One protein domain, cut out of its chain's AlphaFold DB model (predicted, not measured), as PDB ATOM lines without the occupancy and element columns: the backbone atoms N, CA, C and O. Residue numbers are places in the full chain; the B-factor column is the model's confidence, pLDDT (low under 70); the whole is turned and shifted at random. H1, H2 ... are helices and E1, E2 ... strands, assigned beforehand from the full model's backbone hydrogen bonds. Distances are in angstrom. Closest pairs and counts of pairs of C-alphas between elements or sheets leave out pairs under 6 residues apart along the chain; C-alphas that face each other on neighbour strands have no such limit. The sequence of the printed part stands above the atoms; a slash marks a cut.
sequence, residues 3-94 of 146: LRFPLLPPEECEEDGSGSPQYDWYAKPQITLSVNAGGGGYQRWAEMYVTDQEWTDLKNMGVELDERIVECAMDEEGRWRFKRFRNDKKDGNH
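AT A GLANCE: This is residues 3 to 94 of the 146 residues of the protein "Dcp1p-Dcp2p decapping enzyme complex alpha subunit" of Orbilia oligospora (UniProt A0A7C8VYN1). With little regular structure, two small hairpins, E1-E2 and E3-E4, and one short helix, H1, make a loose body; residues 3 to 29 form a long loop from which residues 15 to 20 stick out. The printed part has 92 residues, 33 in named elements ordered E1, E2, H1, E3, E4, mixed in class, with two antiparallel sheets. It is loose, radius of gyration of the C-alphas 15.7 A, spanning 43 by 35 by 27 A.

IN THESE COORDINATES: Find C-alpha 30 at (31.053, 51.571, 77.060); E1 runs 19.7 A to residue 36. Next come E2, residues 42 to 47, H1, 52 to 60, E3, 70 to 74, and E4, 80 to 85, ending at C-alpha (18.122, 64.053, 75.755).

HOW THE PARTS SIT: In hairpin E1-E2, antiparallel at 137 degrees, find N 33 and O 46 2.8 A apart. In hairpin E3-E4, at 149 degrees, N 71 and O 84 are 2.8 A apart. The closest C-alphas of E2 and E4, Glu 47 and Trp 80, are 7.0 A apart. H1, every O i to N i+4 pair within hydrogen-bond range, is apart from E1 and E4.

THE WHOLE: The C-alphas farthest apart, Gly 17 and Glu 76, are 48.2 A apart. The printed part has no cut, no link is long, and residue 17 is under 70 in pLDDT.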
ATOM      1  N   LEU A   3      28.512  56.351  81.274       94.31
ATOM      2  CA  LEU A   3      29.729  56.151  80.493       94.31
ATOM      3  C   LEU A   3      30.769  55.424  81.350       94.31
ATOM      4  O   LEU A   3      31.035  55.799  82.487       94.31
ATOM      5  N   ARG A   4      31.379  54.377  80.795       93.56
ATOM      6  CA  ARG A   4      32.492  53.662  81.421       93.56
ATOM      7  C   ARG A   4      33.667  53.600  80.458       93.56
ATOM      8  O   ARG A   4      33.613  52.873  79.468       93.56
ATOM      9  N   PHE A   5      34.719  54.344  80.767       92.75
ATOM     10  CA  PHE A   5      35.941  54.355  79.972       92.75
ATOM     11  C   PHE A   5      36.776  53.089  80.221       92.75
ATOM     12  O   PHE A   5      36.726  52.529  81.325       92.75
ATOM     13  N   PRO A   6      37.492  52.592  79.198       93.19
ATOM     14  CA  PRO A   6      38.436  51.498  79.372       93.19
ATOM     15  C   PRO A   6      39.640  51.949  80.208       93.19
ATOM     16  O   PRO A   6      39.886  53.140  80.381       93.19
ATOM     17  N   LEU A   7      40.365  50.981  80.763       91.81
ATOM     18  CA  LEU A   7      41.615  51.249  81.467       91.81
ATOM     19  C   LEU A   7      42.756  51.395  80.462       91.81
ATOM     20  O   LEU A   7      42.756  50.700  79.443       91.81
ATOM     21  N   LEU A   8      43.721  52.258  80.777       89.38
ATOM     22  CA  LEU A   8      44.983  52.328  80.056       89.38
ATOM     23  C   LEU A   8      45.736  50.999  80.204       89.38
ATOM     24  O   LEU A   8      45.660  50.349  81.258       89.38
ATOM     25  N   PRO A   9      46.448  50.569  79.152       84.81
ATOM     26  CA  PRO A   9      47.321  49.420  79.262       84.81
ATOM     27  C   PRO A   9      48.491  49.741  80.215       84.81
ATOM     28  O   PRO A   9      48.900  50.901  80.308       84.81
ATOM     29  N   PRO A  10      49.041  48.749  80.943       81.81
ATOM     30  CA  PRO A  10      50.060  48.982  81.972       81.81
ATOM     31  C   PRO A  10      51.287  49.771  81.497       81.81
ATOM     32  O   PRO A  10      51.873  50.506  82.282       81.81
ATOM     33  N   GLU A  11      51.666  49.621  80.230       81.81
ATOM     34  CA  GLU A  11      52.770  50.336  79.583       81.81
ATOM     35  C   GLU A  11      52.526  51.839  79.371       81.81
ATOM     36  O   GLU A  11      53.490  52.592  79.239       81.81
ATOM     37  N   GLU A  12      51.266  52.273  79.334       81.75
ATOM     38  CA  GLU A  12      50.867  53.679  79.179       81.75
ATOM     39  C   GLU A  12      50.432  54.312  80.507       81.75
ATOM     40  O   GLU A  12      50.245  55.525  80.579       81.75
ATOM     41  N   CYS A  13      50.277  53.511  81.567       80.38
ATOM     42  CA  CYS A  13      49.982  54.011  82.904       80.38
ATOM     43  C   CYS A  13      51.154  54.842  83.437       80.38
ATOM     44  O   CYS A  13      52.291  54.375  83.494       80.38
ATOM     45  N   GLU A  14      50.871  56.056  83.908       79.00
ATOM     46  CA  GLU A  14      51.884  56.866  84.582       79.00
ATOM     47  C   GLU A  14      52.231  56.277  85.958       79.00
ATOM     48  O   GLU A  14      51.352  55.843  86.705       79.00
ATOM     49  N   GLU A  15      53.506  56.290  86.347       75.00
ATOM     50  CA  GLU A  15      53.914  55.936  87.710       75.00
ATOM     51  C   GLU A  15      53.573  57.086  88.674       75.00
ATOM     52  O   GLU A  15      54.425  57.867  89.092       75.00
ATOM     53  N   ASP A  16      52.294  57.202  89.028       76.81
ATOM     54  CA  ASP A  16      51.765  58.229  89.937       76.81
ATOM     55  C   ASP A  16      51.948  57.878  91.429       76.81
ATOM     56  O   ASP A  16      51.570  58.645  92.316       76.81
ATOM     57  N   GLY A  17      52.501  56.695  91.720       67.50
ATOM     58  CA  GLY A  17      52.673  56.162  93.072       67.50
ATOM     59  C   GLY A  17      51.365  55.814  93.798       67.50
ATOM     60  O   GLY A  17      51.421  55.367  94.945       67.50
ATOM     61  N   SER A  18      50.198  55.981  93.162       72.94
ATOM     62  CA  SER A  18      48.890  55.651  93.738       72.94
ATOM     63  C   SER A  18      48.533  54.175  93.551       72.94
ATOM     64  O   SER A  18      47.746  53.631  94.326       72.94
ATOM     65  N   GLY A  19      49.107  53.518  92.534       71.00
ATOM     66  CA  GLY A  19      48.794  52.128  92.179       71.00
ATOM     67  C   GLY A  19      47.357  51.940  91.677       71.00
ATOM     68  O   GLY A  19      46.877  50.808  91.586       71.00
ATOM     69  N   SER A  20      46.657  53.037  91.380       78.12
ATOM     70  CA  SER A  20      45.273  53.018  90.919       78.12
ATOM     71  C   SER A  20      45.214  52.752  89.413       78.12
ATOM     72  O   SER A  20      46.027  53.295  88.665       78.12
ATOM     73  N   PRO A  21      44.241  51.958  88.929       81.06
ATOM     74  CA  PRO A  21      44.009  51.801  87.499       81.06
ATOM     75  C   PRO A  21      43.686  53.152  86.849       81.06
ATOM     76  O   PRO A  21      42.772  53.847  87.297       81.06
ATOM     77  N   GLN A  22      44.410  53.510  85.790       87.50
ATOM     78  CA  GLN A  22      44.184  54.749  85.044       87.50
ATOM     79  C   GLN A  22      43.217  54.500  83.886       87.50
ATOM     80  O   GLN A  22      43.239  53.436  83.273       87.50
ATOM     81  N   TYR A  23      42.344  55.466  83.607       89.75
ATOM     82  CA  TYR A  23      41.347  55.373  82.538       89.75
ATOM     83  C   TYR A  23      41.842  56.046  81.261       89.75
ATOM     84  O   TYR A  23      42.399  57.143  81.309       89.75
ATOM     85  N   ASP A  24      41.565  55.423  80.118       91.38
ATOM     86  CA  ASP A  24      41.738  56.047  78.811       91.38
ATOM     87  C   ASP A  24      40.519  56.928  78.507       91.38
ATOM     88  O   ASP A  24      39.465  56.456  78.072       91.38
ATOM     89  N   TRP A  25      40.672  58.228  78.747       87.38
ATOM     90  CA  TRP A  25      39.640  59.236  78.489       87.38
ATOM     91  C   TRP A  25      39.481  59.600  77.005       87.38
ATOM     92  O   TRP A  25      38.509  60.272  76.644       87.38
ATOM     93  N   TYR A  26      40.411  59.182  76.141       87.12
ATOM     94  CA  TYR A  26      40.362  59.433  74.698       87.12
ATOM     95  C   TYR A  26      39.652  58.307  73.939       87.12
ATOM     96  O   TYR A  26      39.069  58.554  72.874       87.12
ATOM     97  N   ALA A  27      39.644  57.092  74.490       90.38
ATOM     98  CA  ALA A  27      38.893  55.968  73.949       90.38
ATOM     99  C   ALA A  27      37.372  56.175  73.994       90.38
ATOM    100  O   ALA A  27      36.808  56.920  74.799       90.38
ATOM    101  N   LYS A  28      36.675  55.447  73.113       91.88
ATOM    102  CA  LYS A  28      35.214  55.353  73.149       91.88
ATOM    103  C   LYS A  28      34.791  54.533  74.381       91.88
ATOM    104  O   LYS A  28      35.175  53.366  74.476       91.88
ATOM    105  N   PRO A  29      33.986  55.095  75.299       94.25
ATOM    106  CA  PRO A  29      33.543  54.374  76.481       94.25
ATOM    107  C   PRO A  29      32.446  53.361  76.145       94.25
ATOM    108  O   PRO A  29      31.720  53.495  75.157       94.25
ATOM    109  N   GLN A  30      32.264  52.385  77.031       94.19
ATOM    110  CA  GLN A  30      31.053  51.571  77.060       94.19
ATOM    111  C   GLN A  30      29.900  52.425  77.598       94.19
ATOM    112  O   GLN A  30      30.011  53.010  78.679       94.19
ATOM    113  N   ILE A  31      28.783  52.486  76.869       96.31
ATOM    114  CA  ILE A  31      27.626  53.296  77.268       96.31
ATOM    115  C   ILE A  31      26.497  52.379  77.718       96.31
ATOM    116  O   ILE A  31      25.933  51.614  76.939       96.31
ATOM    117  N   THR A  32      26.137  52.477  78.995       96.88
ATOM    118  CA  THR A  32      25.093  51.645  79.600       96.88
ATOM    119  C   THR A  32      23.828  52.446  79.894       96.88
ATOM    120  O   THR A  32      23.860  53.643  80.195       96.88
ATOM    121  N   LEU A  33      22.683  51.785  79.764       96.56
ATOM    122  CA  LEU A  33      21.365  52.312  80.082       96.56
ATOM    123  C   LEU A  33      20.941  51.773  81.440       96.56
ATOM    124  O   LEU A  33      20.917  50.561  81.654       96.56
ATOM    125  N   SER A  34      20.577  52.690  82.325       96.38
ATOM    126  CA  SER A  34      20.080  52.377  83.658       96.38
ATOM    127  C   SER A  34      18.609  52.746  83.767       96.38
ATOM    128  O   SER A  34      18.150  53.722  83.169       96.38
ATOM    129  N   VAL A  35      17.868  51.962  84.541       95.88
ATOM    130  CA  VAL A  35      16.429  52.134  84.769       95.88
ATOM    131  C   VAL A  35      16.168  52.340  86.249       95.88
ATOM    132  O   VAL A  35      16.917  51.851  87.097       95.88
ATOM    133  N   ASN A  36      15.100  53.065  86.563       95.19
ATOM    134  CA  ASN A  36      14.727  53.327  87.942       95.19
ATOM    135  C   ASN A  36      14.077  52.064  88.543       95.19
ATOM    136  O   ASN A  36      13.032  51.609  88.072       95.19
ATOM    137  N   ALA A  37      14.704  51.487  89.566       92.12
ATOM    138  CA  ALA A  37      14.232  50.312  90.300       92.12
ATOM    139  C   ALA A  37      13.330  50.675  91.501       92.12
ATOM    140  O   ALA A  37      13.052  49.829  92.351       92.12
ATOM    141  N   GLY A  38      12.900  51.934  91.609       87.44
ATOM    142  CA  GLY A  38      12.121  52.451  92.729       87.44
ATOM    143  C   GLY A  38      13.010  52.725  93.940       87.44
ATOM    144  O   GLY A  38      14.010  53.432  93.843       87.44
ATOM    145  N   GLY A  39      12.661  52.149  95.094       82.12
ATOM    146  CA  GLY A  39      13.376  52.364  96.362       82.12
ATOM    147  C   GLY A  39      14.836  51.885  96.390       82.12
ATOM    148  O   GLY A  39      15.546  52.203  97.336       82.12
ATOM    149  N   GLY A  40      15.287  51.145  95.370       80.00
ATOM    150  CA  GLY A  40      16.676  50.693  95.207       80.00
ATOM    151  C   GLY A  40      17.553  51.589  94.322       80.00
ATOM    152  O   GLY A  40      18.707  51.244  94.083       80.00
ATOM    153  N   GLY A  41      17.030  52.711  93.814       90.75
ATOM    154  CA  GLY A  41      17.771  53.617  92.932       90.75
ATOM    155  C   GLY A  41      17.848  53.129  91.482       90.75
ATOM    156  O   GLY A  41      16.920  52.499  90.973       90.75
ATOM    157  N   TYR A  42      18.940  53.459  90.790       93.81
ATOM    158  CA  TYR A  42      19.152  53.077  89.394       93.81
ATOM    159  C   TYR A  42      19.885  51.743  89.285       93.81
ATOM    160  O   TYR A  42      20.904  51.528  89.937       93.81
ATOM    161  N   GLN A  43      19.399  50.870  88.405       94.00
ATOM    162  CA  GLN A  43      20.062  49.614  88.062       94.00
ATOM    163  C   GLN A  43      20.435  49.598  86.582       94.00
ATOM    164  O   GLN A  43      19.653  50.045  85.739       94.00
ATOM    165  N   ARG A  44      21.613  49.051  86.261       94.69
ATOM    166  CA  ARG A  44      22.011  48.799  84.873       94.69
ATOM    167  C   ARG A  44      21.022  47.826  84.240       94.69
ATOM    168  O   ARG A  44      20.698  46.800  84.831       94.69
ATOM    169  N   TRP A  45      20.582  48.141  83.032       94.81
ATOM    170  CA  TRP A  45      19.553  47.381  82.335       94.81
ATOM    171  C   TRP A  45      19.995  46.883  80.960       94.81
ATOM    172  O   TRP A  45      19.841  45.703  80.667       94.81
ATOM    173  N   ALA A  46      20.571  47.750  80.131       95.19
ATOM    174  CA  ALA A  46      21.023  47.379  78.791       95.19
ATOM    175  C   ALA A  46      22.275  48.158  78.385       95.19
ATOM    176  O   ALA A  46      22.671  49.118  79.046       95.19
ATOM    177  N   GLU A  47      22.883  47.753  77.278       96.38
ATOM    178  CA  GLU A  47      23.952  48.497  76.622       96.38
ATOM    179  C   GLU A  47      23.385  49.299  75.446       96.38
ATOM    180  O   GLU A  47      22.529  48.810  74.702       96.38
ATOM    181  N   MET A  48      23.835  50.546  75.303       96.44
ATOM    182  CA  MET A  48      23.494  51.396  74.170       96.44
ATOM    183  C   MET A  48      24.563  51.237  73.096       96.44
ATOM    184  O   MET A  48      25.742  51.485  73.340       96.44
ATOM    185  N   TYR A  49      24.141  50.866  71.893       96.44
ATOM    186  CA  TYR A  49      25.035  50.806  70.751       96.44
ATOM    187  C   TYR A  49      25.234  52.212  70.189       96.44
ATOM    188  O   TYR A  49      24.257  52.924  69.936       96.44
ATOM    189  N   VAL A  50      26.492  52.602  69.983       94.69
ATOM    190  CA  VAL A  50      26.892  53.902  69.430       94.69
ATOM    191  C   VAL A  50      28.049  53.688  68.455       94.69
ATOM    192  O   VAL A  50      29.084  53.104  68.795       94.69
ATOM    193  N   THR A  51      27.859  54.151  67.223       94.69
ATOM    194  CA  THR A  51      28.890  54.134  66.178       94.69
ATOM    195  C   THR A  51      29.932  55.225  66.427       94.69
ATOM    196  O   THR A  51      29.695  56.161  67.187       94.69
ATOM    197  N   ASP A  52      31.094  55.148  65.777       94.00
ATOM    198  CA  ASP A  52      32.153  56.151  65.978       94.00
ATOM    199  C   ASP A  52      31.745  57.548  65.488       94.00
ATOM    200  O   ASP A  52      32.112  58.560  66.094       94.00
ATOM    201  N   GLN A  53      30.919  57.606  64.440       93.94
ATOM    202  CA  GLN A  53      30.344  58.858  63.958       93.94
ATOM    203  C   GLN A  53      29.379  59.453  64.989       93.94
ATOM    204  O   GLN A  53      29.541  60.603  65.383       93.94
ATOM    205  N   GLU A  54      28.437  58.660  65.503       93.94
ATOM    206  CA  GLU A  54      27.497  59.132  66.531       93.94
ATOM    207  C   GLU A  54      28.209  59.528  67.825       93.94
ATOM    208  O   GLU A  54      27.804  60.480  68.486       93.94
ATOM    209  N   TRP A  55      29.283  58.828  68.194       94.12
ATOM    210  CA  TRP A  55      30.112  59.215  69.332       94.12
ATOM    211  C   TRP A  55      30.774  60.577  69.104       94.12
ATOM    212  O   TRP A  55      30.811  61.413  70.006       94.12
ATOM    213  N   THR A  56      31.262  60.827  67.891       93.06
ATOM    214  CA  THR A  56      31.810  62.133  67.508       93.06
ATOM    215  C   THR A  56      30.743  63.221  67.587       93.06
ATOM    216  O   THR A  56      30.992  64.275  68.172       93.06
ATOM    217  N   ASP A  57      29.536  62.945  67.101       93.12
ATOM    218  CA  ASP A  57      28.414  63.883  67.165       93.12
ATOM    219  C   ASP A  57      27.998  64.175  68.614       93.12
ATOM    220  O   ASP A  57      27.776  65.333  68.963       93.12
ATOM    221  N   LEU A  58      27.963  63.158  69.486       92.19
ATOM    222  CA  LEU A  58      27.694  63.318  70.920       92.19
ATOM    223  C   LEU A  58      28.750  64.192  71.606       92.19
ATOM    224  O   LEU A  58      28.389  65.077  72.381       92.19
ATOM    225  N   LYS A  59      30.039  63.996  71.297       91.25
ATOM    226  CA  LYS A  59      31.120  64.859  71.806       91.25
ATOM    227  C   LYS A  59      30.962  66.305  71.332       91.25
ATOM    228  O   LYS A  59      31.133  67.231  72.122       91.25
ATOM    229  N   ASN A  60      30.577  66.502  70.071       93.62
ATOM    230  CA  ASN A  60      30.384  67.829  69.481       93.62
ATOM    231  C   ASN A  60      29.213  68.611  70.095       93.62
ATOM    232  O   ASN A  60      29.147  69.826  69.926       93.62
ATOM    233  N   MET A  61      28.308  67.955  70.835       89.81
ATOM    234  CA  MET A  61      27.247  68.656  71.563       89.81
ATOM    235  C   MET A  61      27.788  69.533  72.700       89.81
ATOM    236  O   MET A  61      27.089  70.450  73.121       89.81
ATOM    237  N   GLY A  62      29.003  69.266  73.203       89.69
ATOM    238  CA  GLY A  62      29.645  70.090  74.233       89.69
ATOM    239  C   GLY A  62      28.899  70.116  75.571       89.69
ATOM    240  O   GLY A  62      29.019  71.078  76.323       89.69
ATOM    241  N   VAL A  63      28.104  69.082  75.853       89.75
ATOM    242  CA  VAL A  63      27.355  68.923  77.106       89.75
ATOM    243  C   VAL A  63      27.871  67.719  77.878       89.75
ATOM    244  O   VAL A  63      28.369  66.762  77.286       89.75
ATOM    245  N   GLU A  64      27.696  67.736  79.197       91.12
ATOM    246  CA  GLU A  64      27.925  66.552  80.024       91.12
ATOM    247  C   GLU A  64      27.030  65.412  79.534       91.12
ATOM    248  O   GLU A  64      25.831  65.588  79.309       91.12
ATOM    249  N   LEU A  65      27.636  64.250  79.305       92.19
ATOM    250  CA  LEU A  65      26.967  63.069  78.767       92.19
ATOM    251  C   LEU A  65      26.627  62.062  79.873       92.19
ATOM    252  O   LEU A  65      25.651  61.319  79.751       92.19
ATOM    253  N   ASP A  66      27.409  62.041  80.950       93.50
ATOM    254  CA  ASP A  66      27.266  61.041  82.002       93.50
ATOM    255  C   ASP A  66      26.085  61.317  82.933       93.50
ATOM    256  O   ASP A  66      25.649  62.453  83.102       93.50
ATOM    257  N   GLU A  67      25.511  60.241  83.466       92.38
ATOM    258  CA  GLU A  67      24.347  60.246  84.366       92.38
ATOM    259  C   GLU A  67      23.091  60.960  83.824       92.38
ATOM    260  O   GLU A  67      22.173  61.324  84.558       92.38
ATOM    261  N   ARG A  68      22.986  61.108  82.500       94.38
ATOM    262  CA  ARG A  68      21.897  61.862  81.866       94.38
ATOM    263  C   ARG A  68      20.708  61.014  81.445       94.38
ATOM    264  O   ARG A  68      20.868  59.924  80.892       94.38
ATOM    265  N   ILE A  69      19.491  61.539  81.606       96.06
ATOM    266  CA  ILE A  69      18.282  60.873  81.103       96.06
ATOM    267  C   ILE A  69      18.181  61.049  79.585       96.06
ATOM    268  O   ILE A  69      18.205  62.163  79.052       96.06
ATOM    269  N   VAL A  70      18.053  59.921  78.889       96.50
ATOM    270  CA  VAL A  70      17.980  59.844  77.429       96.50
ATOM    271  C   VAL A  70      16.750  59.064  76.999       96.50
ATOM    272  O   VAL A  70      16.274  58.171  77.698       96.50
ATOM    273  N   GLU A  71      16.235  59.419  75.832       96.56
ATOM    274  CA  GLU A  71      15.280  58.610  75.095       96.56
ATOM    275  C   GLU A  71      16.053  57.705  74.143       96.56
ATOM    276  O   GLU A  71      16.929  58.173  73.409       96.56
ATOM    277  N   CYS A  72      15.714  56.419  74.158       95.88
ATOM    278  CA  CYS A  72      16.313  55.413  73.297       95.88
ATOM    279  C   CYS A  72      15.227  54.701  72.493       95.88
ATOM    280  O   CYS A  72      14.083  54.593  72.933       95.88
ATOM    281  N   ALA A  73      15.609  54.196  71.326       93.88
ATOM    282  CA  ALA A  73      14.771  53.339  70.499       93.88
ATOM    283  C   ALA A  73      15.568  52.105  70.075       93.88
ATOM    284  O   ALA A  73      16.792  52.176  69.961       93.88
ATOM    285  N   MET A  74      14.876  50.995  69.853       93.50
ATOM    286  CA  MET A  74      15.475  49.794  69.284       93.50
ATOM    287  C   MET A  74      15.561  49.947  67.760       93.50
ATOM    288  O   MET A  74      14.599  50.415  67.145       93.50
ATOM    289  N   ASP A  75      16.710  49.622  67.169       92.31
ATOM    290  CA  ASP A  75      16.851  49.522  65.713       92.31
ATOM    291  C   ASP A  75      16.395  48.153  65.181       92.31
ATOM    292  O   ASP A  75      15.993  47.272  65.940       92.31
ATOM    293  N   GLU A  76      16.452  47.978  63.860       88.50
ATOM    294  CA  GLU A  76      16.056  46.739  63.174       88.50
ATOM    295  C   GLU A  76      16.919  45.526  63.571       88.50
ATOM    296  O   GLU A  76      16.477  44.387  63.451       88.50
ATOM    297  N   GLU A  77      18.127  45.759  64.094       92.19
ATOM    298  CA  GLU A  77      19.045  44.725  64.583       92.19
ATOM    299  C   GLU A  77      18.854  44.428  66.084       92.19
ATOM    300  O   GLU A  77      19.604  43.645  66.670       92.19
ATOM    301  N   GLY A  78      17.863  45.044  66.734       91.06
ATOM    302  CA  GLY A  78      17.579  44.828  68.151       91.06
ATOM    303  C   GLY A  78      18.496  45.600  69.106       91.06
ATOM    304  O   GLY A  78      18.554  45.285  70.296       91.06
ATOM    305  N   ARG A  79      19.221  46.614  68.621       95.06
ATOM    306  CA  ARG A  79      20.173  47.401  69.419       95.06
ATOM    307  C   ARG A  79      19.537  48.694  69.913       95.06
ATOM    308  O   ARG A  79      18.834  49.380  69.175       95.06
ATOM    309  N   TRP A  80      19.837  49.084  71.151       96.38
ATOM    310  CA  TRP A  80      19.396  50.369  71.696       96.38
ATOM    311  C   TRP A  80      20.209  51.520  71.119       96.38
ATOM    312  O   TRP A  80      21.430  51.558  71.266       96.38
ATOM    313  N   ARG A  81      19.526  52.482  70.504       96.12
ATOM    314  CA  ARG A  81      20.114  53.671  69.881       96.12
ATOM    315  C   ARG A  81      19.665  54.925  70.611       96.12
ATOM    316  O   ARG A  81      18.506  55.036  71.020       96.12
ATOM    317  N   PHE A  82      20.574  55.884  70.747       95.50
ATOM    318  CA  PHE A  82      20.249  57.215  71.250       95.50
ATOM    319  C   PHE A  82      19.249  57.908  70.313       95.50
ATOM    320  O   PHE A  82      19.415  57.895  69.095       95.50
ATOM    321  N   LYS A  83      18.215  58.537  70.878       94.94
ATOM    322  CA  LYS A  83      17.324  59.441  70.137       94.94
ATOM    323  C   LYS A  83      17.546  60.889  70.528       94.94
ATOM    324  O   LYS A  83      17.744  61.731  69.658       94.94
ATOM    325  N   ARG A  84      17.446  61.192  71.822       94.62
ATOM    326  CA  ARG A  84      17.560  62.560  72.341       94.62
ATOM    327  C   ARG A  84      17.739  62.582  73.846       94.62
ATOM    328  O   ARG A  84      17.415  61.629  74.551       94.62
ATOM    329  N   PHE A  85      18.145  63.738  74.340       95.62
ATOM    330  CA  PHE A  85      18.122  64.053  75.755       95.62
ATOM    331  C   PHE A  85      16.715  64.353  76.270       95.62
ATOM    332  O   PHE A  85      15.913  65.004  75.597       95.62
ATOM    333  N   ARG A  86      16.433  63.906  77.496       96.69
ATOM    334  CA  ARG A  86      15.197  64.205  78.232       96.69
ATOM    335  C   ARG A  86      15.498  65.115  79.416       96.69
ATOM    336  O   ARG A  86      15.452  64.687  80.562       96.69
ATOM    337  N   ASN A  87      15.816  66.376  79.121       93.81
ATOM    338  CA  ASN A  87      16.062  67.413  80.141       93.81
ATOM    339  C   ASN A  87      14.805  67.729  80.966       93.81
ATOM    340  O   ASN A  87      14.891  68.306  82.041       93.81
ATOM    341  N   ASP A  88      13.636  67.376  80.438       94.94
ATOM    342  CA  ASP A  88      12.334  67.563  81.065       94.94
ATOM    343  C   ASP A  88      12.032  66.521  82.152       94.94
ATOM    344  O   ASP A  88      11.083  66.687  82.918       94.94
ATOM    345  N   LYS A  89      12.812  65.433  82.223       91.69
ATOM    346  CA  LYS A  89      12.592  64.346  83.176       91.69
ATOM    347  C   LYS A  89      13.637  64.389  84.279       91.69
ATOM    348  O   LYS A  89      14.831  64.349  84.009       91.69
ATOM    349  N   LYS A  90      13.160  64.378  85.526       92.12
ATOM    350  CA  LYS A  90      14.017  64.172  86.698       92.12
ATOM    351  C   LYS A  90      14.579  62.753  86.738       92.12
ATOM    352  O   LYS A  90      15.734  62.566  87.085       92.12
ATOM    353  N   ASP A  91      13.756  61.779  86.349       93.06
ATOM    354  CA  ASP A  91      14.091  60.368  86.441       93.06
ATOM    355  C   ASP A  91      13.822  59.604  85.142       93.06
ATOM    356  O   ASP A  91      12.916  59.927  84.360       93.06
ATOM    357  N   GLY A  92      14.611  58.548  84.936       93.56
ATOM    358  CA  GLY A  92      14.362  57.539  83.915       93.56
ATOM    359  C   GLY A  92      13.060  56.775  84.174       93.56
ATOM    360  O   GLY A  92      12.434  56.885  85.230       93.56
ATOM    361  N   ASN A  93      12.634  55.981  83.195       95.50
ATOM    362  CA  ASN A  93      11.438  55.160  83.367       95.50
ATOM    363  C   ASN A  93      11.644  54.130  84.490       95.50
ATOM    364  O   ASN A  93      12.725  53.548  84.627       95.50
ATOM    365  N   HIS A  94      10.586  53.893  85.269       95.69
ATOM    366  CA  HIS A  94      10.558  52.803  86.239       95.69
ATOM    367  C   HIS A  94      10.607  51.450  85.517       95.69
ATOM    368  O   HIS A  94      10.026  51.310  84.438       95.69
TER     369      HIS A  94